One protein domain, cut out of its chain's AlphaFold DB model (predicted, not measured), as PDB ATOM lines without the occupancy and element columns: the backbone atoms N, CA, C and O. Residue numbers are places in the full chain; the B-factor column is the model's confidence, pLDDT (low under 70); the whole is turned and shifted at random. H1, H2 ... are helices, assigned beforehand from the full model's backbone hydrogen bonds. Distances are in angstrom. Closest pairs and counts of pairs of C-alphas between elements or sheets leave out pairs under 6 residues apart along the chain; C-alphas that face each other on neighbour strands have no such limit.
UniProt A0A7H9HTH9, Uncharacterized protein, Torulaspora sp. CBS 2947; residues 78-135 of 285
ATOM      1  N   THR A  78     249.661 197.746 217.040       58.94
ATOM      2  CA  THR A  78     250.539 197.445 218.180       58.94
ATOM      3  C   THR A  78     251.987 197.838 217.879       58.94
ATOM      4  O   THR A  78     252.594 197.376 216.919       58.94
ATOM      5  N   ARG A  79     252.557 198.730 218.704       61.41
ATOM      6  CA  ARG A  79     253.960 199.187 218.590       61.41
ATOM      7  C   ARG A  79     254.952 198.370 219.423       61.41
ATOM      8  O   ARG A  79     256.144 198.652 219.377       61.41
ATOM      9  N   ASP A  80     254.480 197.396 220.194       66.62
ATOM     10  CA  ASP A  80     255.344 196.553 221.015       66.62
ATOM     11  C   ASP A  80     256.009 195.463 220.167       66.62
ATOM     12  O   ASP A  80     255.338 194.606 219.595       66.62
ATOM     13  N   GLU A  81     257.340 195.434 220.166       61.12
ATOM     14  CA  GLU A  81     258.209 194.495 219.427       61.12
ATOM     15  C   GLU A  81     258.141 193.037 219.952       61.12
ATOM     16  O   GLU A  81     259.097 192.271 219.853       61.12
ATOM     17  N   ARG A  82     257.032 192.655 220.598       66.81
ATOM     18  CA  ARG A  82     256.836 191.375 221.303       66.81
ATOM     19  C   ARG A  82     255.563 190.636 220.898       66.81
ATOM     20  O   ARG A  82     255.246 189.616 221.511       66.81
ATOM     21  N   PHE A  83     254.819 191.140 219.916       68.25
ATOM     22  CA  PHE A  83     253.677 190.412 219.379       68.25
ATOM     23  C   PHE A  83     254.163 189.215 218.562       68.25
ATOM     24  O   PHE A  83     254.711 189.366 217.473       68.25
ATOM     25  N   ALA A  84     253.964 188.019 219.115       78.06
ATOM     26  CA  ALA A  84     254.030 186.794 218.337       78.06
ATOM     27  C   ALA A  84     252.948 186.838 217.248       78.06
ATOM     28  O   ALA A  84     251.839 187.317 217.490       78.06
ATOM     29  N   PHE A  85     253.275 186.331 216.061       86.56
ATOM     30  CA  PHE A  85     252.301 186.160 214.994       86.56
ATOM     31  C   PHE A  85     251.211 185.171 215.432       86.56
ATOM     32  O   PHE A  85     251.516 184.024 215.761       86.56
ATOM     33  N   ASP A  86     249.954 185.617 215.419       88.00
ATOM     34  CA  ASP A  86     248.783 184.754 215.551       88.00
ATOM     35  C   ASP A  86     248.063 184.650 214.203       88.00
ATOM     36  O   ASP A  86     247.532 185.628 213.668       88.00
ATOM     37  N   GLU A  87     248.025 183.431 213.677       88.75
ATOM     38  CA  GLU A  87     247.384 183.114 212.408       88.75
ATOM     39  C   GLU A  87     245.858 183.292 212.470       88.75
ATOM     40  O   GLU A  87     245.240 183.664 211.471       88.75
ATOM     41  N   LEU A  88     245.236 183.075 213.638       91.94
ATOM     42  CA  LEU A  88     243.790 183.232 213.806       91.94
ATOM     43  C   LEU A  88     243.383 184.707 213.710       91.94
ATOM     44  O   LEU A  88     242.449 185.037 212.974       91.94
ATOM     45  N   THR A  89     244.112 185.596 214.388       90.44
ATOM     46  CA  THR A  89     243.949 187.051 214.263       90.44
ATOM     47  C   THR A  89     244.186 187.507 212.821       90.44
ATOM     48  O   THR A  89     243.316 188.176 212.266       90.44
ATOM     49  N   MET A  90     245.271 187.072 212.159       90.44
ATOM     50  CA  MET A  90     245.516 187.402 210.743       90.44
ATOM     51  C   MET A  90     244.340 186.994 209.841       90.44
ATOM     52  O   MET A  90     243.831 187.815 209.075       90.44
ATOM     53  N   ARG A  91     243.901 185.729 209.914       90.94
ATOM     54  CA  ARG A  91     242.782 185.211 209.106       90.94
ATOM     55  C   ARG A  91     241.493 186.004 209.360       90.94
ATOM     56  O   ARG A  91     240.733 186.242 208.421       90.94
ATOM     57  N   THR A  92     241.267 186.436 210.600       93.19
ATOM     58  CA  THR A  92     240.096 187.231 211.006       93.19
ATOM     59  C   THR A  92     240.145 188.648 210.432       93.19
ATOM     60  O   THR A  92     239.186 189.076 209.785       93.19
ATOM     61  N   ASP A  93     241.269 189.353 210.585       91.81
ATOM     62  CA  ASP A  93     241.473 190.700 210.040       91.81
ATOM     63  C   ASP A  93     241.358 190.715 208.511       91.81
ATOM     64  O   ASP A  93     240.663 191.559 207.945       91.81
ATOM     65  N   LEU A  94     241.977 189.745 207.831       91.44
ATOM     66  CA  LEU A  94     241.961 189.646 206.372       91.44
ATOM     67  C   LEU A  94     240.559 189.302 205.834       91.44
ATOM     68  O   LEU A  94     240.126 189.861 204.822       91.44
ATOM     69  N   ALA A  95     239.791 188.463 206.539       92.38
ATOM     70  CA  ALA A  95     238.376 188.241 206.235       92.38
ATOM     71  C   ALA A  95     237.529 189.512 206.452       92.38
ATOM     72  O   ALA A  95     236.682 189.842 205.618       92.38
ATOM     73  N   GLN A  96     237.789 190.273 207.520       93.88
ATOM     74  CA  GLN A  96     237.115 191.545 207.795       93.88
ATOM     75  C   GLN A  96     237.468 192.629 206.760       93.88
ATOM     76  O   GLN A  96     236.588 193.380 206.335       93.88
ATOM     77  N   GLN A  97     238.718 192.688 206.296       91.50
ATOM     78  CA  GLN A  97     239.165 193.568 205.212       91.50
ATOM     79  C   GLN A  97     238.458 193.226 203.894       91.50
ATOM     80  O   GLN A  97     237.898 194.121 203.257       91.50
ATOM     81  N   ARG A  98     238.394 191.938 203.520       90.94
ATOM     82  CA  ARG A  98     237.634 191.472 202.344       90.94
ATOM     83  C   ARG A  98     236.150 191.828 202.453       90.94
ATOM     84  O   ARG A  98     235.596 192.395 201.515       90.94
ATOM     85  N   LEU A  99     235.520 191.593 203.606       93.56
ATOM     86  CA  LEU A  99     234.118 191.952 203.851       93.56
ATOM     87  C   LEU A  99     233.870 193.466 203.748       93.56
ATOM     88  O   LEU A  99     232.850 193.890 203.207       93.56
ATOM     89  N   ASN A 100     234.796 194.291 204.237       91.75
ATOM     90  CA  ASN A 100     234.703 195.745 204.112       91.75
ATOM     91  C   ASN A 100     234.909 196.219 202.665       91.75
ATOM     92  O   ASN A 100     234.189 197.118 202.240       91.75
ATOM     93  N   SER A 101     235.795 195.578 201.896       90.88
ATOM     94  CA  SER A 101     235.958 195.821 200.454       90.88
ATOM     95  C   SER A 101     234.686 195.471 199.668       90.88
ATOM     96  O   SER A 101     234.162 196.297 198.925       90.88
ATOM     97  N   VAL A 102     234.096 194.295 199.912       89.31
ATOM     98  CA  VAL A 102     232.811 193.896 199.304       89.31
ATOM     99  C   VAL A 102     231.689 194.874 199.672       89.31
ATOM    100  O   VAL A 102     230.861 195.205 198.827       89.31
ATOM    101  N   ARG A 103     231.673 195.403 200.904       89.81
ATOM    102  CA  ARG A 103     230.707 196.433 201.326       89.81
ATOM    103  C   ARG A 103     230.912 197.776 200.626       89.81
ATOM    104  O   ARG A 103     229.915 198.383 200.245       89.81
ATOM    105  N   THR A 104     232.143 198.260 200.460       88.75
ATOM    106  CA  THR A 104     232.399 199.551 199.791       88.75
ATOM    107  C   THR A 104     232.183 199.460 198.285       88.75
ATOM    108  O   THR A 104     231.480 200.302 197.736       88.75
ATOM    109  N   VAL A 105     232.675 198.405 197.627       90.19
ATOM    110  CA  VAL A 105     232.379 198.129 196.210       90.19
ATOM    111  C   VAL A 105     230.875 197.929 196.008       90.19
ATOM    112  O   VAL A 105     230.300 198.490 195.081       90.19
ATOM    113  N   GLY A 106     230.202 197.211 196.911       88.00
ATOM    114  CA  GLY A 106     228.749 197.046 196.879       88.00
ATOM    115  C   GLY A 106     227.990 198.371 196.997       88.00
ATOM    116  O   GLY A 106     227.082 198.634 196.217       88.00
ATOM    117  N   TRP A 107     228.390 199.242 197.924       89.38
ATOM    118  CA  TRP A 107     227.779 200.560 198.132       89.38
ATOM    119  C   TRP A 107     227.959 201.519 196.941       89.38
ATOM    120  O   TRP A 107     227.083 202.343 196.652       89.38
ATOM    121  N   ASP A 108     229.092 201.403 196.252       89.38
ATOM    122  CA  ASP A 108     229.459 202.247 195.120       89.38
ATOM    123  C   ASP A 108     228.863 201.755 193.793       89.38
ATOM    124  O   ASP A 108     228.409 202.588 193.003       89.38
ATOM    125  N   CYS A 109     228.833 200.435 193.568       89.62
ATOM    126  CA  CYS A 109     228.520 199.810 192.278       89.62
ATOM    127  C   CYS A 109     227.148 199.115 192.211       89.62
ATOM    128  O   CYS A 109     226.563 199.052 191.129       89.62
ATOM    129  N   ILE A 110     226.612 198.587 193.321       89.75
ATOM    130  CA  ILE A 110     225.316 197.887 193.298       89.75
ATOM    131  C   ILE A 110     224.176 198.911 193.322       89.75
ATOM    132  O   ILE A 110     224.133 199.844 194.132       89.75
ATOM    133  N   ARG A 111     223.223 198.709 192.410       93.75
ATOM    134  CA  ARG A 111     221.956 199.440 192.342       93.75
ATOM    135  C   ARG A 111     220.854 198.596 192.986       93.75
ATOM    136  O   ARG A 111     220.744 197.422 192.632       93.75
ATOM    137  N   PRO A 112     220.037 199.145 193.903       89.56
ATOM    138  CA  PRO A 112     218.833 198.465 194.371       89.56
ATOM    139  C   PRO A 112     217.877 198.159 193.209       89.56
ATOM    140  O   PRO A 112     217.781 198.936 192.259       89.56
ATOM    141  N   ILE A 113     217.137 197.051 193.298       90.62
ATOM    142  CA  ILE A 113     216.125 196.680 192.295       90.62
ATOM    143  C   ILE A 113     215.106 197.825 192.155       90.62
ATOM    144  O   ILE A 113     214.665 198.403 193.146       90.62
ATOM    145  N   GLY A 114     214.777 198.190 190.913       91.88
ATOM    146  CA  GLY A 114     213.899 199.322 190.595       91.88
ATOM    147  C   GLY A 114     214.544 200.713 190.702       91.88
ATOM    148  O   GLY A 114     213.899 201.700 190.351       91.88
ATOM    149  N   VAL A 115     215.808 200.834 191.132       92.56
ATOM    150  CA  VAL A 115     216.485 202.130 191.311       92.56
ATOM    151  C   VAL A 115     217.649 202.287 190.330       92.56
ATOM    152  O   VAL A 115     218.553 201.462 190.259       92.56
ATOM    153  N   LYS A 116     217.647 203.381 189.557       93.81
ATOM    154  CA  LYS A 116     218.678 203.659 188.534       93.81
ATOM    155  C   LYS A 116     220.013 204.152 189.124       93.81
ATOM    156  O   LYS A 116     221.038 204.055 188.452       93.81
ATOM    157  N   GLU A 117     219.992 204.648 190.361       94.69
ATOM    158  CA  GLU A 117     221.130 205.185 191.126       94.69
ATOM    159  C   GLU A 117     221.729 204.137 192.090       94.69
ATOM    160  O   GLU A 117     221.005 203.296 192.624       94.69
ATOM    161  N   THR A 118     223.037 204.201 192.366       94.06
ATOM    162  CA  THR A 118     223.693 203.364 193.398       94.06
ATOM    163  C   THR A 118     223.514 203.945 194.807       94.06
ATOM    164  O   THR A 118     223.176 205.121 194.974       94.06
ATOM    165  N   MET A 119     223.758 203.150 195.857       91.56
ATOM    166  CA  MET A 119     223.570 203.591 197.254       91.56
ATOM    167  C   MET A 119     224.387 204.847 197.610       91.56
ATOM    168  O   MET A 119     223.886 205.751 198.288       91.56
ATOM    169  N   LYS A 120     225.610 204.965 197.081       93.12
ATOM    170  CA  LYS A 120     226.432 206.182 197.170       93.12
ATOM    171  C   LYS A 120     225.808 207.393 196.477       93.12
ATOM    172  O   LYS A 120     225.821 208.486 197.043       93.12
ATOM    173  N   GLN A 121     225.255 207.215 195.277       94.44
ATOM    174  CA  GLN A 121     224.602 208.293 194.525       94.44
ATOM    175  C   GLN A 121     223.354 208.794 195.265       94.44
ATOM    176  O   GLN A 121     223.240 209.997 195.502       94.44
ATOM    177  N   LEU A 122     222.508 207.881 195.753       92.31
ATOM    178  CA  LEU A 122     221.338 208.192 196.584       92.31
ATOM    179  C   LEU A 122     221.721 208.993 197.840       92.31
ATOM    180  O   LEU A 122     221.107 210.021 198.133       92.31
ATOM    181  N   GLN A 123     222.762 208.567 198.567       91.88
ATOM    182  CA  GLN A 123     223.222 209.273 199.767       91.88
ATOM    183  C   GLN A 123     223.773 210.672 199.441       91.88
ATOM    184  O   GLN A 123     223.492 211.625 200.168       91.88
ATOM    185  N   ASN A 124     224.528 210.818 198.350       93.25
ATOM    186  CA  ASN A 124     225.039 212.118 197.912       93.25
ATOM    187  C   ASN A 124     223.904 213.050 197.462       93.25
ATOM    188  O   ASN A 124     223.903 214.223 197.823       93.25
ATOM    189  N   ARG A 125     222.890 212.530 196.760       92.94
ATOM    190  CA  ARG A 125     221.687 213.276 196.361       92.94
ATOM    191  C   ARG A 125     220.913 213.799 197.576       92.94
ATOM    192  O   ARG A 125     220.494 214.955 197.582       92.94
ATOM    193  N   LEU A 126     220.786 212.988 198.632       91.12
ATOM    194  CA  LEU A 126     220.178 213.399 199.904       91.12
ATOM    195  C   LEU A 126     221.000 214.479 200.627       91.12
ATOM    196  O   LEU A 126     220.437 215.506 200.998       91.12
ATOM    197  N   LYS A 127     222.323 214.299 200.762       92.25
ATOM    198  CA  LYS A 127     223.227 215.302 201.364       92.25
ATOM    199  C   LYS A 127     223.207 216.630 200.602       92.25
ATOM    200  O   LYS A 127     223.150 217.691 201.214       92.25
ATOM    201  N   ASN A 128     223.206 216.584 199.270       90.25
ATOM    202  CA  ASN A 128     223.126 217.783 198.439       90.25
ATOM    203  C   ASN A 128     221.779 218.499 198.626       90.25
ATOM    204  O   ASN A 128     221.765 219.719 198.754       90.25
ATOM    205  N   ARG A 129     220.664 217.761 198.728       88.75
ATOM    206  CA  ARG A 129     219.347 218.341 199.038       88.75
ATOM    207  C   ARG A 129     219.299 218.971 200.435       88.75
ATOM    208  O   ARG A 129     218.743 220.054 200.574       88.75
ATOM    209  N   GLU A 130     219.893 218.334 201.446       85.88
ATOM    210  CA  GLU A 130     220.009 218.886 202.807       85.88
ATOM    211  C   GLU A 130     220.844 220.176 202.830       85.88
ATOM    212  O   GLU A 130     220.453 221.152 203.468       85.88
ATOM    213  N   ASN A 131     221.961 220.208 202.098       82.19
ATOM    214  CA  ASN A 131     222.821 221.387 201.997       82.19
ATOM    215  C   ASN A 131     222.117 222.543 201.271       82.19
ATOM    216  O   ASN A 131     222.059 223.641 201.818       82.19
ATOM    217  N   SER A 132     221.516 222.303 200.099       80.25
ATOM    218  CA  SER A 132     220.762 223.335 199.370       80.25
ATOM    219  C   SER A 132     219.564 223.865 200.165       80.25
ATOM    220  O   SER A 132     219.259 225.048 200.086       80.25
ATOM    221  N   ALA A 133     218.919 223.029 200.985       75.19
ATOM    222  CA  ALA A 133     217.850 223.456 201.891       75.19
ATOM    223  C   ALA A 133     218.341 224.278 203.105       75.19
ATOM    224  O   ALA A 133     217.513 224.799 203.848       75.19
ATOM    225  N   ARG A 134     219.661 224.397 203.322       69.38
ATOM    226  CA  ARG A 134     220.273 225.278 204.336       69.38
ATOM    227  C   ARG A 134     220.861 226.566 203.762       69.38
ATOM    228  O   ARG A 134     220.980 227.530 204.509       69.38
ATOM    229  N   THR A 135     221.239 226.594 202.483       64.06
ATOM    230  CA  THR A 135     221.641 227.826 201.772       64.06
ATOM    231  C   THR A 135     220.490 228.530 201.054       64.06
ATOM    232  O   THR A 135     220.668 229.655 200.596       64.06
TER     233      THR A 135
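AT A GLANCE: This is residues 78 to 135 of the 285 residues of an uncharacterized protein of Torulaspora sp. CBS 2947 (UniProt A0A7H9HTH9). Two helices meet near their ends as an open L: the long helix H1 makes one limb, H2 makes the other, and a looped link joins them at the corner. Residues 78 to 86, with no named element, extend from the far end of H1 and stick out together with most of that helix. The printed part has 58 residues with two named helices, H1 then H2 along the chain, and no named strand; the class is all helix. The whole is extended, with a radius of gyration of the C-alphas of 19.1 A, and flat, spanning 54 by 31 by 10 A.

HOW THE PARTS SIT: H1, residues 87 to 109, touches H2, residues 119 to 135. The closest C-alphas of the two are those of Trp 107 and Met 119, 5.3 A apart. H1 touches H2 with residues 107 to 109 alone, and H2 touches H1 with residues 119 to 121 alone. Their lines stand at a steep tilt of 63 degrees, and they run the same way. Their centres are 27.8 A apart. Residues 78 to 103, of which 87 to 103 belong to H1, stand free, and residues 126 to 135 of H2 also stand free. In H1 and H2 every O i to N i+4 pair is within hydrogen-bond range.

IN THESE COORDINATES: H1 is the longest helix, with 23 residues and 32.2 A from first to last C-alpha. It begins at C-alpha 87 (247.384, 183.114, 212.408) and ends at C-alpha 109 (228.520, 199.810, 192.278). H2 has 17 residues and measures 24.7 A, ending at C-alpha 135 (221.641, 227.826, 201.772).

THE WHOLE: The two C-alphas farthest apart are those of Ala 84 and Thr 135, 54.8 A. The printed part has no cut, and the link from H1 to H2, 9 residues, is short. The mean pLDDT of the printed part is 86.6; residues 78 to 83 and 134 to 135 are under 70.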